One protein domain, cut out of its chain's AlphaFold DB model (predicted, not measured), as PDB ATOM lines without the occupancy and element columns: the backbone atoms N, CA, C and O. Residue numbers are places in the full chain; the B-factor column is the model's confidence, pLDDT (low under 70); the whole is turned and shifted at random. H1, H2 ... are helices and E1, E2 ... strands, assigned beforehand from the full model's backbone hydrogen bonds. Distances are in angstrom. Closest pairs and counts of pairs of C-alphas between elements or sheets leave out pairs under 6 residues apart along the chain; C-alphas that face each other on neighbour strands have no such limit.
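This is residues 103 to 214 of the 1010 residues of an uncharacterized protein of Fasciola gigantica (UniProt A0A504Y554). Two strongly twisted sheets face each other as a sandwich, their strands crossed at 38 degrees and their planes 38 degrees apart; two short helices, H1 and H2, sit side by side, H1 over E7 of the larger sheet and H2 just after the end of E2. The sheets run E4, E3, E6, E7 and E1, E2, E5, each antiparallel throughout. The printed part has 112 residues, with two named helices and seven named strands in the order H1, E1, E2, H2, E3, E4, E5, E6, E7, and is mostly strand. It is compact, with a radius of gyration of the C-alphas of 15.1 A, and its outline is a rod of 52 by 24 by 20 A.

Find C-alpha 103 at (-6.080, 22.065, 16.442), where H1, residues 103 to 109, begins. E1, residues 112 to 121, runs 27.2 A, and E2, residues 127 to 136, comes back over 27.6 A. Next are H2, residues 139 to 144, E3, residues 150 to 156, 19.6 A long, and E4, residues 165 to 167. E5, residues 172 to 180, begins at C-alpha 172, (7.722, 31.949, 8.332), and runs 24.6 A. E6, residues 185 to 194, spans 28.5 A, and E7, residues 204 to 213, spans 29.4 A to C-alpha 213 at (-2.540, 46.417, -2.316).

Begin with the larger sheet, where E4 and E7 are edge strands. In the hairpin E3 and E4, look for N 152 and O 166, 2.8 A apart; between E3 and E6, N 153 and O 191 are 2.8 A apart; in the hairpin E6 and E7, N 190 and O 208 are 2.8 A apart. In the other sheet, the hairpin E1 and E2 has N 115 and O 133 at 2.9 A, and E2 and E5 have N 132 and O 175 at 2.9 A. Between the sheets, E3 and E5 are near each other, with 8 pairs of C-alphas within 10 A, while E2 and E6 are apart. H1 is on the larger sheet at a height of 8.7 A, over E7 and along the strands, at 23 degrees to E7 on the local plane; their closest C-alphas, Asp 108 and Thr 206, are 6.7 A apart. H2 only grazes that sheet with residues 141 to 144. H1 and H2 touch, closest at the C-alphas of Leu 103 and Ile 141, 7.2 A apart, and run opposite ways at a tilt of 36 degrees, only just steep. In H1 and H2 every O i to N i+4 pair is within hydrogen-bond range.

Look to the C-alphas of Asp 124 and Asp 200, in the links E1 to E2 and E6 to E7, for the two farthest apart, 52.8 A. The printed part has no cut and no long link. Mean pLDDT of the printed part is 81.4; it is under 70 at residues 123 to 125, 146 and 197 to 202.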
ATOM      1  N   LEU A 103      -6.816  21.561  17.603       72.88
ATOM      2  CA  LEU A 103      -6.080  22.065  16.442       72.88
ATOM      3  C   LEU A 103      -7.004  22.717  15.398       72.88
ATOM      4  O   LEU A 103      -6.599  23.688  14.777       72.88
ATOM      5  N   GLN A 104      -8.246  22.245  15.236       75.31
ATOM      6  CA  GLN A 104      -9.224  22.872  14.335       75.31
ATOM      7  C   GLN A 104      -9.632  24.278  14.808       75.31
ATOM      8  O   GLN A 104      -9.600  25.215  14.018       75.31
ATOM      9  N   ASP A 105      -9.942  24.440  16.097       75.25
ATOM     10  CA  ASP A 105     -10.279  25.750  16.670       75.25
ATOM     11  C   ASP A 105      -9.086  26.711  16.592       75.25
ATOM     12  O   ASP A 105      -9.250  27.906  16.342       75.25
ATOM     13  N   GLU A 106      -7.869  26.198  16.774       78.06
ATOM     14  CA  GLU A 106      -6.646  26.975  16.617       78.06
ATOM     15  C   GLU A 106      -6.449  27.396  15.153       78.06
ATOM     16  O   GLU A 106      -6.191  28.565  14.891       78.06
ATOM     17  N   ILE A 107      -6.635  26.491  14.186       77.69
ATOM     18  CA  ILE A 107      -6.579  26.782  12.743       77.69
ATOM     19  C   ILE A 107      -7.568  27.888  12.362       77.69
ATOM     20  O   ILE A 107      -7.205  28.829  11.651       77.69
ATOM     21  N   ASP A 108      -8.801  27.806  12.856       77.12
ATOM     22  CA  ASP A 108      -9.844  28.768  12.511       77.12
ATOM     23  C   ASP A 108      -9.603  30.144  13.147       77.12
ATOM     24  O   ASP A 108      -9.940  31.158  12.534       77.12
ATOM     25  N   ASN A 109      -8.928  30.208  14.301       79.19
ATOM     26  CA  ASN A 109      -8.644  31.453  15.028       79.19
ATOM     27  C   ASN A 109      -7.214  31.995  14.859       79.19
ATOM     28  O   ASN A 109      -6.935  33.111  15.297       79.19
ATOM     29  N   THR A 110      -6.305  31.252  14.226       79.94
ATOM     30  CA  THR A 110      -4.890  31.645  14.113       79.94
ATOM     31  C   THR A 110      -4.747  32.949  13.355       79.94
ATOM     32  O   THR A 110      -5.328  33.094  12.289       79.94
ATOM     33  N   ASP A 111      -3.947  33.893  13.841       79.75
ATOM     34  CA  ASP A 111      -3.583  35.053  13.035       79.75
ATOM     35  C   ASP A 111      -2.538  34.650  11.983       79.75
ATOM     36  O   ASP A 111      -1.526  34.016  12.301       79.75
ATOM     37  N   ILE A 112      -2.805  34.985  10.722       81.12
ATOM     38  CA  ILE A 112      -1.896  34.717   9.607       81.12
ATOM     39  C   ILE A 112      -1.634  36.042   8.914       81.12
ATOM     40  O   ILE A 112      -2.537  36.634   8.322       81.12
ATOM     41  N   SER A 113      -0.385  36.485   8.966       84.25
ATOM     42  CA  SER A 113       0.040  37.726   8.330       84.25
ATOM     43  C   SER A 113       0.913  37.439   7.123       84.25
ATOM     44  O   SER A 113       1.713  36.507   7.135       84.25
ATOM     45  N   MET A 114       0.814  38.284   6.105       86.88
ATOM     46  CA  MET A 114       1.665  38.227   4.924       86.88
ATOM     47  C   MET A 114       2.424  39.541   4.779       86.88
ATOM     48  O   MET A 114       1.852  40.620   4.955       86.88
ATOM     49  N   LYS A 115       3.710  39.447   4.446       88.75
ATOM     50  CA  LYS A 115       4.583  40.597   4.201       88.75
ATOM     51  C   LYS A 115       5.402  40.399   2.939       88.75
ATOM     52  O   LYS A 115       5.814  39.282   2.644       88.75
ATOM     53  N   PHE A 116       5.684  41.478   2.223       88.69
ATOM     54  CA  PHE A 116       6.565  41.459   1.060       88.69
ATOM     55  C   PHE A 116       8.003  41.768   1.466       88.69
ATOM     56  O   PHE A 116       8.254  42.688   2.241       88.69
ATOM     57  N   VAL A 117       8.944  41.000   0.921       86.00
ATOM     58  CA  VAL A 117      10.375  41.123   1.241       86.00
ATOM     59  C   VAL A 117      11.217  41.599   0.067       86.00
ATOM     60  O   VAL A 117      12.221  42.273   0.285       86.00
ATOM     61  N   SER A 118      10.814  41.289  -1.168       86.69
ATOM     62  CA  SER A 118      11.454  41.844  -2.359       86.69
ATOM     63  C   SER A 118      10.503  41.926  -3.549       86.69
ATOM     64  O   SER A 118       9.563  41.131  -3.658       86.69
ATOM     65  N   VAL A 119      10.785  42.865  -4.451       87.19
ATOM     66  CA  VAL A 119      10.102  43.037  -5.738       87.19
ATOM     67  C   VAL A 119      11.137  43.197  -6.837       87.19
ATOM     68  O   VAL A 119      11.993  44.071  -6.736       87.19
ATOM     69  N   ASP A 120      11.026  42.394  -7.888       83.50
ATOM     70  CA  ASP A 120      11.867  42.502  -9.076       83.50
ATOM     71  C   ASP A 120      11.053  42.965 -10.279       83.50
ATOM     72  O   ASP A 120       9.952  42.469 -10.555       83.50
ATOM     73  N   ASP A 121      11.630  43.924 -11.001       71.69
ATOM     74  CA  ASP A 121      11.123  44.366 -12.289       71.69
ATOM     75  C   ASP A 121      11.552  43.356 -13.366       71.69
ATOM     76  O   ASP A 121      12.735  43.038 -13.500       71.69
ATOM     77  N   LEU A 122      10.580  42.830 -14.111       74.00
ATOM     78  CA  LEU A 122      10.814  42.053 -15.323       74.00
ATOM     79  C   LEU A 122      10.755  43.026 -16.515       74.00
ATOM     80  O   LEU A 122       9.645  43.399 -16.910       74.00
ATOM     81  N   PRO A 123      11.903  43.462 -17.074       60.94
ATOM     82  CA  PRO A 123      11.913  44.415 -18.179       60.94
ATOM     83  C   PRO A 123      11.135  43.863 -19.380       60.94
ATOM     84  O   PRO A 123      11.235  42.678 -19.697       60.94
ATOM     85  N   ASP A 124      10.346  44.731 -20.019       60.53
ATOM     86  CA  ASP A 124       9.442  44.424 -21.142       60.53
ATOM     87  C   ASP A 124       8.277  43.459 -20.820       60.53
ATOM     88  O   ASP A 124       7.678  42.872 -21.724       60.53
ATOM     89  N   SER A 125       7.913  43.308 -19.539       67.88
ATOM     90  CA  SER A 125       6.758  42.519 -19.092       67.88
ATOM     91  C   SER A 125       5.768  43.354 -18.271       67.88
ATOM     92  O   SER A 125       6.161  44.081 -17.361       67.88
ATOM     93  N   ASP A 126       4.464  43.160 -18.502       76.25
ATOM     94  CA  ASP A 126       3.375  43.726 -17.679       76.25
ATOM     95  C   ASP A 126       3.289  43.105 -16.266       76.25
ATOM     96  O   ASP A 126       2.361  43.373 -15.500       76.25
ATOM     97  N   ASN A 127       4.265  42.277 -15.890       82.12
ATOM     98  CA  ASN A 127       4.293  41.531 -14.644       82.12
ATOM     99  C   ASN A 127       5.449  41.969 -13.730       82.12
ATOM    100  O   ASN A 127       6.441  42.567 -14.154       82.12
ATOM    101  N   SER A 128       5.327  41.672 -12.441       83.25
ATOM    102  CA  SER A 128       6.380  41.846 -11.436       83.25
ATOM    103  C   SER A 128       6.593  40.544 -10.673       83.25
ATOM    104  O   SER A 128       5.634  39.819 -10.401       83.25
ATOM    105  N   GLN A 129       7.844  40.225 -10.343       87.25
ATOM    106  CA  GLN A 129       8.139  39.078  -9.491       87.25
ATOM    107  C   GLN A 129       8.153  39.544  -8.035       87.25
ATOM    108  O   GLN A 129       8.954  40.389  -7.641       87.25
ATOM    109  N   LEU A 130       7.245  38.994  -7.233       87.94
ATOM    110  CA  LEU A 130       7.078  39.329  -5.824       87.94
ATOM    111  C   LEU A 130       7.575  38.172  -4.964       87.94
ATOM    112  O   LEU A 130       7.278  37.003  -5.231       87.94
ATOM    113  N   ARG A 131       8.299  38.500  -3.892       88.81
ATOM    114  CA  ARG A 131       8.591  37.557  -2.810       88.81
ATOM    115  C   ARG A 131       7.883  37.993  -1.546       88.81
ATOM    116  O   ARG A 131       8.036  39.132  -1.098       88.81
ATOM    117  N   ALA A 132       7.142  37.068  -0.962       88.94
ATOM    118  CA  ALA A 132       6.391  37.288   0.257       88.94
ATOM    119  C   ALA A 132       6.729  36.233   1.305       88.94
ATOM    120  O   ALA A 132       7.059  35.097   0.974       88.94
ATOM    121  N   ILE A 133       6.622  36.615   2.568       90.00
ATOM    122  CA  ILE A 133       6.681  35.718   3.714       90.00
ATOM    123  C   ILE A 133       5.286  35.678   4.316       90.00
ATOM    124  O   ILE A 133       4.714  36.720   4.644       90.00
ATOM    125  N   VAL A 134       4.739  34.473   4.432       89.38
ATOM    126  CA  VAL A 134       3.516  34.223   5.190       89.38
ATOM    127  C   VAL A 134       3.925  33.692   6.556       89.38
ATOM    128  O   VAL A 134       4.600  32.667   6.642       89.38
ATOM    129  N   THR A 135       3.524  34.402   7.604       88.31
ATOM    130  CA  THR A 135       3.821  34.065   8.996       88.31
ATOM    131  C   THR A 135       2.574  33.514   9.662       88.31
ATOM    132  O   THR A 135       1.537  34.181   9.716       88.31
ATOM    133  N   ILE A 136       2.691  32.303  10.201       86.94
ATOM    134  CA  ILE A 136       1.683  31.680  11.055       86.94
ATOM    135  C   ILE A 136       2.055  31.979  12.507       86.94
ATOM    136  O   ILE A 136       3.046  31.456  13.017       86.94
ATOM    137  N   HIS A 137       1.262  32.816  13.182       84.00
ATOM    138  CA  HIS A 137       1.558  33.246  14.558       84.00
ATOM    139  C   HIS A 137       1.241  32.180  15.613       84.00
ATOM    140  O   HIS A 137       1.729  32.258  16.741       84.00
ATOM    141  N   SER A 138       0.447  31.161  15.266       84.94
ATOM    142  CA  SER A 138       0.160  30.058  16.184       84.94
ATOM    143  C   SER A 138       1.342  29.098  16.277       84.94
ATOM    144  O   SER A 138       1.590  28.279  15.388       84.94
ATOM    145  N   LYS A 139       2.021  29.138  17.428       77.44
ATOM    146  CA  LYS A 139       3.022  28.137  17.810       77.44
ATOM    147  C   LYS A 139       2.449  26.717  17.763       77.44
ATOM    148  O   LYS A 139       3.164  25.796  17.389       77.44
ATOM    149  N   ALA A 140       1.162  26.546  18.071       77.31
ATOM    150  CA  ALA A 140       0.541  25.230  18.099       77.31
ATOM    151  C   ALA A 140       0.481  24.560  16.719       77.31
ATOM    152  O   ALA A 140       0.724  23.356  16.604       77.31
ATOM    153  N   ILE A 141       0.216  25.336  15.665       79.31
ATOM    154  CA  ILE A 141       0.234  24.851  14.278       79.31
ATOM    155  C   ILE A 141       1.665  24.552  13.829       79.31
ATOM    156  O   ILE A 141       1.917  23.493  13.255       79.31
ATOM    157  N   VAL A 142       2.606  25.454  14.122       80.88
ATOM    158  CA  VAL A 142       4.015  25.311  13.721       80.88
ATOM    159  C   VAL A 142       4.656  24.090  14.376       80.88
ATOM    160  O   VAL A 142       5.237  23.269  13.673       80.88
ATOM    161  N   ASP A 143       4.489  23.897  15.685       76.00
ATOM    162  CA  ASP A 143       5.029  22.736  16.406       76.00
ATOM    163  C   ASP A 143       4.453  21.409  15.849       76.00
ATOM    164  O   ASP A 143       5.162  20.410  15.734       76.00
ATOM    165  N   ASN A 144       3.179  21.386  15.424       76.06
ATOM    166  CA  ASN A 144       2.541  20.197  14.837       76.06
ATOM    167  C   ASN A 144       3.042  19.841  13.422       76.06
ATOM    168  O   ASN A 144       2.777  18.731  12.949       76.06
ATOM    169  N   SER A 145       3.796  20.719  12.753       74.75
ATOM    170  CA  SER A 145       4.376  20.448  11.425       74.75
ATOM    171  C   SER A 145       5.429  19.329  11.425       74.75
ATOM    172  O   SER A 145       5.654  18.663  10.409       74.75
ATOM    173  N   GLY A 146       6.036  19.057  12.588       69.50
ATOM    174  CA  GLY A 146       6.907  17.897  12.796       69.50
ATOM    175  C   GLY A 146       6.143  16.570  12.899       69.50
ATOM    176  O   GLY A 146       6.734  15.502  12.749       69.50
ATOM    177  N   CYS A 147       4.831  16.629  13.138       70.75
ATOM    178  CA  CYS A 147       3.970  15.476  13.405       70.75
ATOM    179  C   CYS A 147       3.112  15.075  12.217       70.75
ATOM    180  O   CYS A 147       2.886  13.891  11.974       70.75
ATOM    181  N   ARG A 148       2.610  16.074  11.496       75.50
ATOM    182  CA  ARG A 148       1.786  15.919  10.304       75.50
ATOM    183  C   ARG A 148       2.391  16.775   9.210       75.50
ATOM    184  O   ARG A 148       2.940  17.838   9.485       75.50
ATOM    185  N   SER A 149       2.269  16.332   7.969       80.88
ATOM    186  CA  SER A 149       2.582  17.203   6.843       80.88
ATOM    187  C   SER A 149       1.555  18.335   6.821       80.88
ATOM    188  O   SER A 149       0.366  18.111   6.599       80.88
ATOM    189  N   ILE A 150       2.017  19.544   7.130       85.62
ATOM    190  CA  ILE A 150       1.223  20.766   7.039       85.62
ATOM    191  C   ILE A 150       1.664  21.498   5.780       85.62
ATOM    192  O   ILE A 150       2.853  21.745   5.578       85.62
ATOM    193  N   HIS A 151       0.698  21.828   4.939       87.31
ATOM    194  CA  HIS A 151       0.884  22.474   3.655       87.31
ATOM    195  C   HIS A 151       0.197  23.833   3.661       87.31
ATOM    196  O   HIS A 151      -0.957  23.962   4.071       87.31
ATOM    197  N   LEU A 152       0.923  24.843   3.200       89.19
ATOM    198  CA  LEU A 152       0.424  26.187   2.990       89.19
ATOM    199  C   LEU A 152       0.394  26.452   1.488       89.19
ATOM    200  O   LEU A 152       1.438  26.426   0.831       89.19
ATOM    201  N   SER A 153      -0.798  26.706   0.962       89.25
ATOM    202  CA  SER A 153      -1.029  26.966  -0.455       89.25
ATOM    203  C   SER A 153      -1.579  28.373  -0.649       89.25
ATOM    204  O   SER A 153      -2.556  28.758  -0.010       89.25
ATOM    205  N   LEU A 154      -0.960  29.147  -1.537       88.38
ATOM    206  CA  LEU A 154      -1.462  30.448  -1.975       88.38
ATOM    207  C   LEU A 154      -2.168  30.286  -3.319       88.38
ATOM    208  O   LEU A 154      -1.533  29.951  -4.316       88.38
ATOM    209  N   HIS A 155      -3.468  30.568  -3.364       88.62
ATOM    210  CA  HIS A 155      -4.252  30.551  -4.599       88.62
ATOM    211  C   HIS A 155      -4.556  31.986  -5.041       88.62
ATOM    212  O   HIS A 155      -5.523  32.581  -4.564       88.62
ATOM    213  N   PRO A 156      -3.730  32.595  -5.904       88.31
ATOM    214  CA  PRO A 156      -4.018  33.918  -6.443       88.31
ATOM    215  C   PRO A 156      -5.252  33.891  -7.351       88.31
ATOM    216  O   PRO A 156      -5.544  32.888  -8.002       88.31
ATOM    217  N   THR A 157      -5.965  35.014  -7.448       86.44
ATOM    218  CA  THR A 157      -7.132  35.136  -8.344       86.44
ATOM    219  C   THR A 157      -6.765  35.269  -9.826       86.44
ATOM    220  O   THR A 157      -7.653  35.286 -10.677       86.44
ATOM    221  N   TRP A 158      -5.476  35.398 -10.147       86.00
ATOM    222  CA  TRP A 158      -4.940  35.444 -11.509       86.00
ATOM    223  C   TRP A 158      -4.234  34.127 -11.869       86.00
ATOM    224  O   TRP A 158      -3.811  33.395 -10.972       86.00
ATOM    225  N   PRO A 159      -4.107  33.797 -13.167       78.50
ATOM    226  CA  PRO A 159      -3.439  32.570 -13.589       78.50
ATOM    227  C   PRO A 159      -1.953  32.588 -13.215       78.50
ATOM    228  O   PRO A 159      -1.249  33.561 -13.489       78.50
ATOM    229  N   VAL A 160      -1.482  31.494 -12.614       79.38
ATOM    230  CA  VAL A 160      -0.071  31.252 -12.284       79.38
ATOM    231  C   VAL A 160       0.310  29.859 -12.782       79.38
ATOM    232  O   VAL A 160      -0.458  28.914 -12.614       79.38
ATOM    233  N   ASP A 161       1.481  29.744 -13.414       70.25
ATOM    234  CA  ASP A 161       1.947  28.505 -14.058       70.25
ATOM    235  C   ASP A 161       2.396  27.429 -13.053       70.25
ATOM    236  O   ASP A 161       2.415  26.239 -13.367       70.25
ATOM    237  N   GLU A 162       2.746  27.841 -11.834       75.81
ATOM    238  CA  GLU A 162       3.219  26.970 -10.763       75.81
ATOM    239  C   GLU A 162       2.241  26.940  -9.585       75.81
ATOM    240  O   GLU A 162       1.677  27.956  -9.176       75.81
ATOM    241  N   GLN A 163       2.080  25.757  -8.993       77.00
ATOM    242  CA  GLN A 163       1.296  25.587  -7.778       77.00
ATOM    243  C   GLN A 163       2.093  26.145  -6.587       77.00
ATOM    244  O   GLN A 163       3.127  25.592  -6.207       77.00
ATOM    245  N   LEU A 164       1.629  27.253  -6.002       87.00
ATOM    246  CA  LEU A 164       2.286  27.926  -4.874       87.00
ATOM    247  C   LEU A 164       1.986  27.204  -3.556       87.00
ATOM    248  O   LEU A 164       1.328  27.748  -2.673       87.00
ATOM    249  N   GLU A 165       2.462  25.968  -3.433       89.25
ATOM    250  CA  GLU A 165       2.318  25.132  -2.243       89.25
ATOM    251  C   GLU A 165       3.684  24.881  -1.597       89.25
ATOM    252  O   GLU A 165       4.656  24.492  -2.254       89.25
ATOM    253  N   LYS A 166       3.771  25.102  -0.285       88.50
ATOM    254  CA  LYS A 166       4.972  24.846   0.514       88.50
ATOM    255  C   LYS A 166       4.617  24.057   1.762       88.50
ATOM    256  O   LYS A 166       3.582  24.283   2.383       88.50
ATOM    257  N   ARG A 167       5.503  23.138   2.144       86.94
ATOM    258  CA  ARG A 167       5.418  22.468   3.439       86.94
ATOM    259  C   ARG A 167       5.843  23.453   4.527       86.94
ATOM    260  O   ARG A 167       6.889  24.085   4.401       86.94
ATOM    261  N   LEU A 168       5.034  23.573   5.572       85.62
ATOM    262  CA  LEU A 168       5.353  24.371   6.748       85.62
ATOM    263  C   LEU A 168       6.461  23.661   7.534       85.62
ATOM    264  O   LEU A 168       6.267  22.534   7.980       85.62
ATOM    265  N   GLU A 169       7.618  24.302   7.682       78.62
ATOM    266  CA  GLU A 169       8.722  23.810   8.530       78.62
ATOM    267  C   GLU A 169       8.987  24.738   9.722       78.62
ATOM    268  O   GLU A 169       9.480  24.307  10.762       78.62
ATOM    269  N   GLN A 170       8.671  26.025   9.566       81.19
ATOM    270  CA  GLN A 170       8.849  27.093  10.551       81.19
ATOM    271  C   GLN A 170       7.652  28.048  10.470       81.19
ATOM    272  O   GLN A 170       6.833  27.930   9.562       81.19
ATOM    273  N   SER A 171       7.544  29.006  11.395       83.12
ATOM    274  CA  SER A 171       6.456  29.998  11.387       83.12
ATOM    275  C   SER A 171       6.403  30.821  10.101       83.12
ATOM    276  O   SER A 171       5.313  31.147   9.638       83.12
ATOM    277  N   ASP A 172       7.567  31.120   9.521       88.12
ATOM    278  CA  ASP A 172       7.722  31.949   8.332       88.12
ATOM    279  C   ASP A 172       7.922  31.079   7.091       88.12
ATOM    280  O   ASP A 172       8.901  30.341   6.974       88.12
ATOM    281  N   THR A 173       7.003  31.192   6.135       89.19
ATOM    282  CA  THR A 173       7.057  30.443   4.876       89.19
ATOM    283  C   THR A 173       7.232  31.399   3.693       89.19
ATOM    284  O   THR A 173       6.338  32.212   3.435       89.19
ATOM    285  N   PRO A 174       8.359  31.330   2.958       89.06
ATOM    286  CA  PRO A 174       8.599  32.191   1.809       89.06
ATOM    287  C   PRO A 174       7.926  31.660   0.535       89.06
ATOM    288  O   PRO A 174       8.061  30.488   0.172       89.06
ATOM    289  N   PHE A 175       7.289  32.562  -0.203       89.56
ATOM    290  CA  PHE A 175       6.720  32.331  -1.528       89.56
ATOM    291  C   PHE A 175       7.311  33.309  -2.539       89.56
ATOM    292  O   PHE A 175       7.567  34.470  -2.226       89.56
ATOM    293  N   SER A 176       7.508  32.834  -3.768       87.25
ATOM    294  CA  SER A 176       7.891  33.647  -4.922       87.25
ATOM    295  C   SER A 176       6.866  33.406  -6.015       87.25
ATOM    296  O   SER A 176       6.601  32.252  -6.341       87.25
ATOM    297  N   PHE A 177       6.305  34.468  -6.575       87.56
ATOM    298  CA  PHE A 177       5.292  34.378  -7.623       87.56
ATOM    299  C   PHE A 177       5.319  35.609  -8.525       87.56
ATOM    300  O   PHE A 177       5.883  36.646  -8.176       87.56
ATOM    301  N   ILE A 178       4.710  35.478  -9.700       87.00
ATOM    302  CA  ILE A 178       4.580  36.551 -10.682       87.00
ATOM    303  C   ILE A 178       3.178  37.156 -10.547       87.00
ATOM    304  O   ILE A 178       2.187  36.424 -10.505       87.00
ATOM    305  N   ALA A 179       3.104  38.482 -10.449       86.25
ATOM    306  CA  ALA A 179       1.861  39.236 -10.316       86.25
ATOM    307  C   ALA A 179       1.715  40.282 -11.442       86.25
ATOM    308  O   ALA A 179       2.690  40.988 -11.729       86.25
ATOM    309  N   PRO A 180       0.524  40.414 -12.056       84.94
ATOM    310  CA  PRO A 180       0.237  41.456 -13.043       84.94
ATOM    311  C   PRO A 180       0.248  42.858 -12.423       84.94
ATOM    312  O   PRO A 180      -0.396  43.091 -11.399       84.94
ATOM    313  N   ARG A 181       0.951  43.812 -13.047       78.81
ATOM    314  CA  ARG A 181       1.085  45.195 -12.538       78.81
ATOM    315  C   ARG A 181      -0.173  46.040 -12.704       78.81
ATOM    316  O   ARG A 181      -0.316  47.055 -12.025       78.81
ATOM    317  N   ASP A 182      -1.058  45.661 -13.618       76.81
ATOM    318  CA  ASP A 182      -2.327  46.347 -13.874       76.81
ATOM    319  C   ASP A 182      -3.332  46.173 -12.720       76.81
ATOM    320  O   ASP A 182      -4.264  46.971 -12.567       76.81
ATOM    321  N   GLN A 183      -3.121  45.176 -11.857       82.50
ATOM    322  CA  GLN A 183      -3.942  44.947 -10.675       82.50
ATOM    323  C   GLN A 183      -3.571  45.898  -9.535       82.50
ATOM    324  O   GLN A 183      -2.452  45.907  -9.034       82.50
ATOM    325  N   LYS A 184      -4.555  46.663  -9.044       82.62
ATOM    326  CA  LYS A 184      -4.385  47.525  -7.857       82.62
ATOM    327  C   LYS A 184      -4.360  46.747  -6.540       82.62
ATOM    328  O   LYS A 184      -3.777  47.209  -5.562       82.62
ATOM    329  N   LEU A 185      -5.030  45.598  -6.508       86.38
ATOM    330  CA  LEU A 185      -5.172  44.733  -5.343       86.38
ATOM    331  C   LEU A 185      -4.791  43.312  -5.751       86.38
ATOM    332  O   LEU A 185      -5.280  42.806  -6.756       86.38
ATOM    333  N   LEU A 186      -3.951  42.687  -4.940       86.69
ATOM    334  CA  LEU A 186      -3.591  41.284  -5.010       86.69
ATOM    335  C   LEU A 186      -4.519  40.516  -4.071       86.69
ATOM    336  O   LEU A 186      -4.496  40.726  -2.854       86.69
ATOM    337  N   VAL A 187      -5.354  39.655  -4.646       88.56
ATOM    338  CA  VAL A 187      -6.263  38.785  -3.900       88.56
ATOM    339  C   VAL A 187      -5.718  37.362  -3.920       88.56
ATOM    340  O   VAL A 187      -5.478  36.793  -4.988       88.56
ATOM    341  N   PHE A 188      -5.526  36.795  -2.733       88.12
ATOM    342  CA  PHE A 188      -5.061  35.427  -2.532       88.12
ATOM    343  C   PHE A 188      -6.054  34.672  -1.662       88.12
ATOM    344  O   PHE A 188      -6.406  35.148  -0.588       88.12
ATOM    345  N   ASP A 189      -6.420  33.461  -2.054       88.00
ATOM    346  CA  ASP A 189      -7.030  32.500  -1.145       88.00
ATOM    347  C   ASP A 189      -5.920  31.636  -0.544       88.00
ATOM    348  O   ASP A 189      -5.349  30.756  -1.188       88.00
ATOM    349  N   LEU A 190      -5.579  31.925   0.705       87.44
ATOM    350  CA  LEU A 190      -4.646  31.139   1.491       87.44
ATOM    351  C   LEU A 190      -5.354  29.883   1.997       87.44
ATOM    352  O   LEU A 190      -6.343  29.976   2.724       87.44
ATOM    353  N   GLU A 191      -4.826  28.717   1.659       88.06
ATOM    354  CA  GLU A 191      -5.288  27.423   2.145       88.06
ATOM    355  C   GLU A 191      -4.220  26.800   3.043       88.06
ATOM    356  O   GLU A 191      -3.104  26.525   2.605       88.06
ATOM    357  N   LEU A 192      -4.566  26.571   4.308       86.50
ATOM    358  CA  LEU A 192      -3.759  25.769   5.223       86.50
ATOM    359  C   LEU A 192      -4.380  24.374   5.281       86.50
ATOM    360  O   LEU A 192      -5.530  24.230   5.705       86.50
ATOM    361  N   ARG A 193      -3.622  23.363   4.856       86.56
ATOM    362  CA  ARG A 193      -4.019  21.953   4.839       86.56
ATOM    363  C   ARG A 193      -3.131  21.148   5.776       86.56
ATOM    364  O   ARG A 193      -1.910  21.251   5.718       86.56
ATOM    365  N   ILE A 194      -3.741  20.316   6.609       83.12
ATOM    366  CA  ILE A 194      -3.046  19.369   7.477       83.12
ATOM    367  C   ILE A 194      -3.442  17.959   7.065       83.12
ATOM    368  O   ILE A 194      -4.613  17.579   7.172       83.12
ATOM    369  N   ASP A 195      -2.449  17.184   6.641       80.44
ATOM    370  CA  ASP A 195      -2.644  15.795   6.254       80.44
ATOM    371  C   ASP A 195      -3.132  14.946   7.446       80.44
ATOM    372  O   ASP A 195      -2.792  15.214   8.609       80.44
ATOM    373  N   PRO A 196      -3.927  13.895   7.184       71.00
ATOM    374  CA  PRO A 196      -4.393  12.990   8.225       71.00
ATOM    375  C   PRO A 196      -3.215  12.257   8.895       71.00
ATOM    376  O   PRO A 196      -2.276  11.813   8.241       71.00
ATOM    377  N   ALA A 197      -3.287  12.084  10.217       63.50
ATOM    378  CA  ALA A 197      -2.296  11.346  11.009       63.50
ATOM    379  C   ALA A 197      -2.447   9.810  10.921       63.50
ATOM    380  O   ALA A 197      -1.581   9.081  11.398       63.50
ATOM    381  N   GLY A 198      -3.549   9.312  10.347       66.00
ATOM    382  CA  GLY A 198      -3.874   7.891  10.199       66.00
ATOM    383  C   GLY A 198      -5.269   7.667   9.596       66.00
ATOM    384  O   GLY A 198      -5.946   8.622   9.225       66.00
ATOM    385  N   LEU A 199      -5.709   6.404   9.521       56.03
ATOM    386  CA  LEU A 199      -6.985   5.988   8.900       56.03
ATOM    387  C   LEU A 199      -8.245   6.587   9.563       56.03
ATOM    388  O   LEU A 199      -9.266   6.707   8.892       56.03
ATOM    389  N   ASP A 200      -8.160   6.992  10.836       58.44
ATOM    390  CA  ASP A 200      -9.295   7.483  11.637       58.44
ATOM    391  C   ASP A 200      -9.282   9.008  11.888       58.44
ATOM    392  O   ASP A 200     -10.134   9.529  12.607       58.44
ATOM    393  N   SER A 201      -8.325   9.753  11.320       63.28
ATOM    394  CA  SER A 201      -8.233  11.214  11.490       63.28
ATOM    395  C   SER A 201      -8.647  11.956  10.215       63.28
ATOM    396  O   SER A 201      -8.096  11.636   9.161       63.28
ATOM    397  N   PRO A 202      -9.548  12.954  10.273       68.81
ATOM    398  CA  PRO A 202      -9.912  13.742   9.099       68.81
ATOM    399  C   PRO A 202      -8.771  14.676   8.664       68.81
ATOM    400  O   PRO A 202      -7.989  15.148   9.492       68.81
ATOM    401  N   GLU A 203      -8.708  14.959   7.362       76.06
ATOM    402  CA  GLU A 203      -7.938  16.081   6.816       76.06
ATOM    403  C   GLU A 203      -8.531  17.389   7.355       76.06
ATOM    404  O   GLU A 203      -9.742  17.612   7.260       76.06
ATOM    405  N   LEU A 204      -7.686  18.244   7.936       80.00
ATOM    406  CA  LEU A 204      -8.103  19.562   8.413       80.00
ATOM    407  C   LEU A 204      -7.687  20.597   7.377       80.00
ATOM    408  O   LEU A 204      -6.541  20.607   6.924       80.00
ATOM    409  N   ARG A 205      -8.615  21.476   7.005       80.31
ATOM    410  CA  ARG A 205      -8.344  22.560   6.061       80.31
ATOM    411  C   ARG A 205      -9.057  23.829   6.484       80.31
ATOM    412  O   ARG A 205     -10.212  23.778   6.903       80.31
ATOM    413  N   THR A 206      -8.404  24.963   6.289       83.12
ATOM    414  CA  THR A 206      -9.046  26.277   6.361       83.12
ATOM    415  C   THR A 206      -8.642  27.109   5.160       83.12
ATOM    416  O   THR A 206      -7.549  26.938   4.612       83.12
ATOM    417  N   ARG A 207      -9.541  27.993   4.730       82.31
ATOM    418  CA  ARG A 207      -9.298  28.930   3.636       82.31
ATOM    419  C   ARG A 207      -9.578  30.342   4.099       82.31
ATOM    420  O   ARG A 207     -10.618  30.602   4.700       82.31
ATOM    421  N   ARG A 208      -8.668  31.253   3.781       82.06
ATOM    422  CA  ARG A 208      -8.794  32.674   4.093       82.06
ATOM    423  C   ARG A 208      -8.453  33.502   2.878       82.06
ATOM    424  O   ARG A 208      -7.398  33.316   2.286       82.06
ATOM    425  N   SER A 209      -9.329  34.439   2.550       84.19
ATOM    426  CA  SER A 209      -9.051  35.395   1.489       84.19
ATOM    427  C   SER A 209      -8.256  36.570   2.058       84.19
ATOM    428  O   SER A 209      -8.659  37.185   3.047       84.19
ATOM    429  N   LEU A 210      -7.115  36.864   1.449       84.00
ATOM    430  CA  LEU A 210      -6.229  37.974   1.765       84.00
ATOM    431  C   LEU A 210      -6.273  38.954   0.598       84.00
ATOM    432  O   LEU A 210      -5.945  38.602  -0.530       84.00
ATOM    433  N   THR A 211      -6.672  40.192   0.873       86.00
ATOM    434  CA  THR A 211      -6.662  41.276  -0.113       86.00
ATOM    435  C   THR A 211      -5.616  42.297   0.302       86.00
ATOM    436  O   THR A 211      -5.754  42.937   1.344       86.00
ATOM    437  N   ILE A 212      -4.565  42.443  -0.500       86.12
ATOM    438  CA  ILE A 212      -3.427  43.315  -0.199       86.12
ATOM    439  C   ILE A 212      -3.201  44.255  -1.388       86.12
ATOM    440  O   ILE A 212      -3.306  43.806  -2.526       86.12
ATOM    441  N   PRO A 213      -2.891  45.548  -1.196       85.50
ATOM    442  CA  PRO A 213      -2.540  46.417  -2.316       85.50
ATOM    443  C   PRO A 213      -1.345  45.889  -3.116       85.50
ATOM    444  O   PRO A 213      -0.439  45.253  -2.578       85.50
ATOM    445  N   HIS A 214      -1.327  46.153  -4.417       86.00
ATOM    446  CA  HIS A 214      -0.154  45.849  -5.223       86.00
ATOM    447  C   HIS A 214       0.925  46.907  -4.936       86.00
ATOM    448  O   HIS A 214       0.658  48.097  -5.131       86.00
TER     449      HIS A 214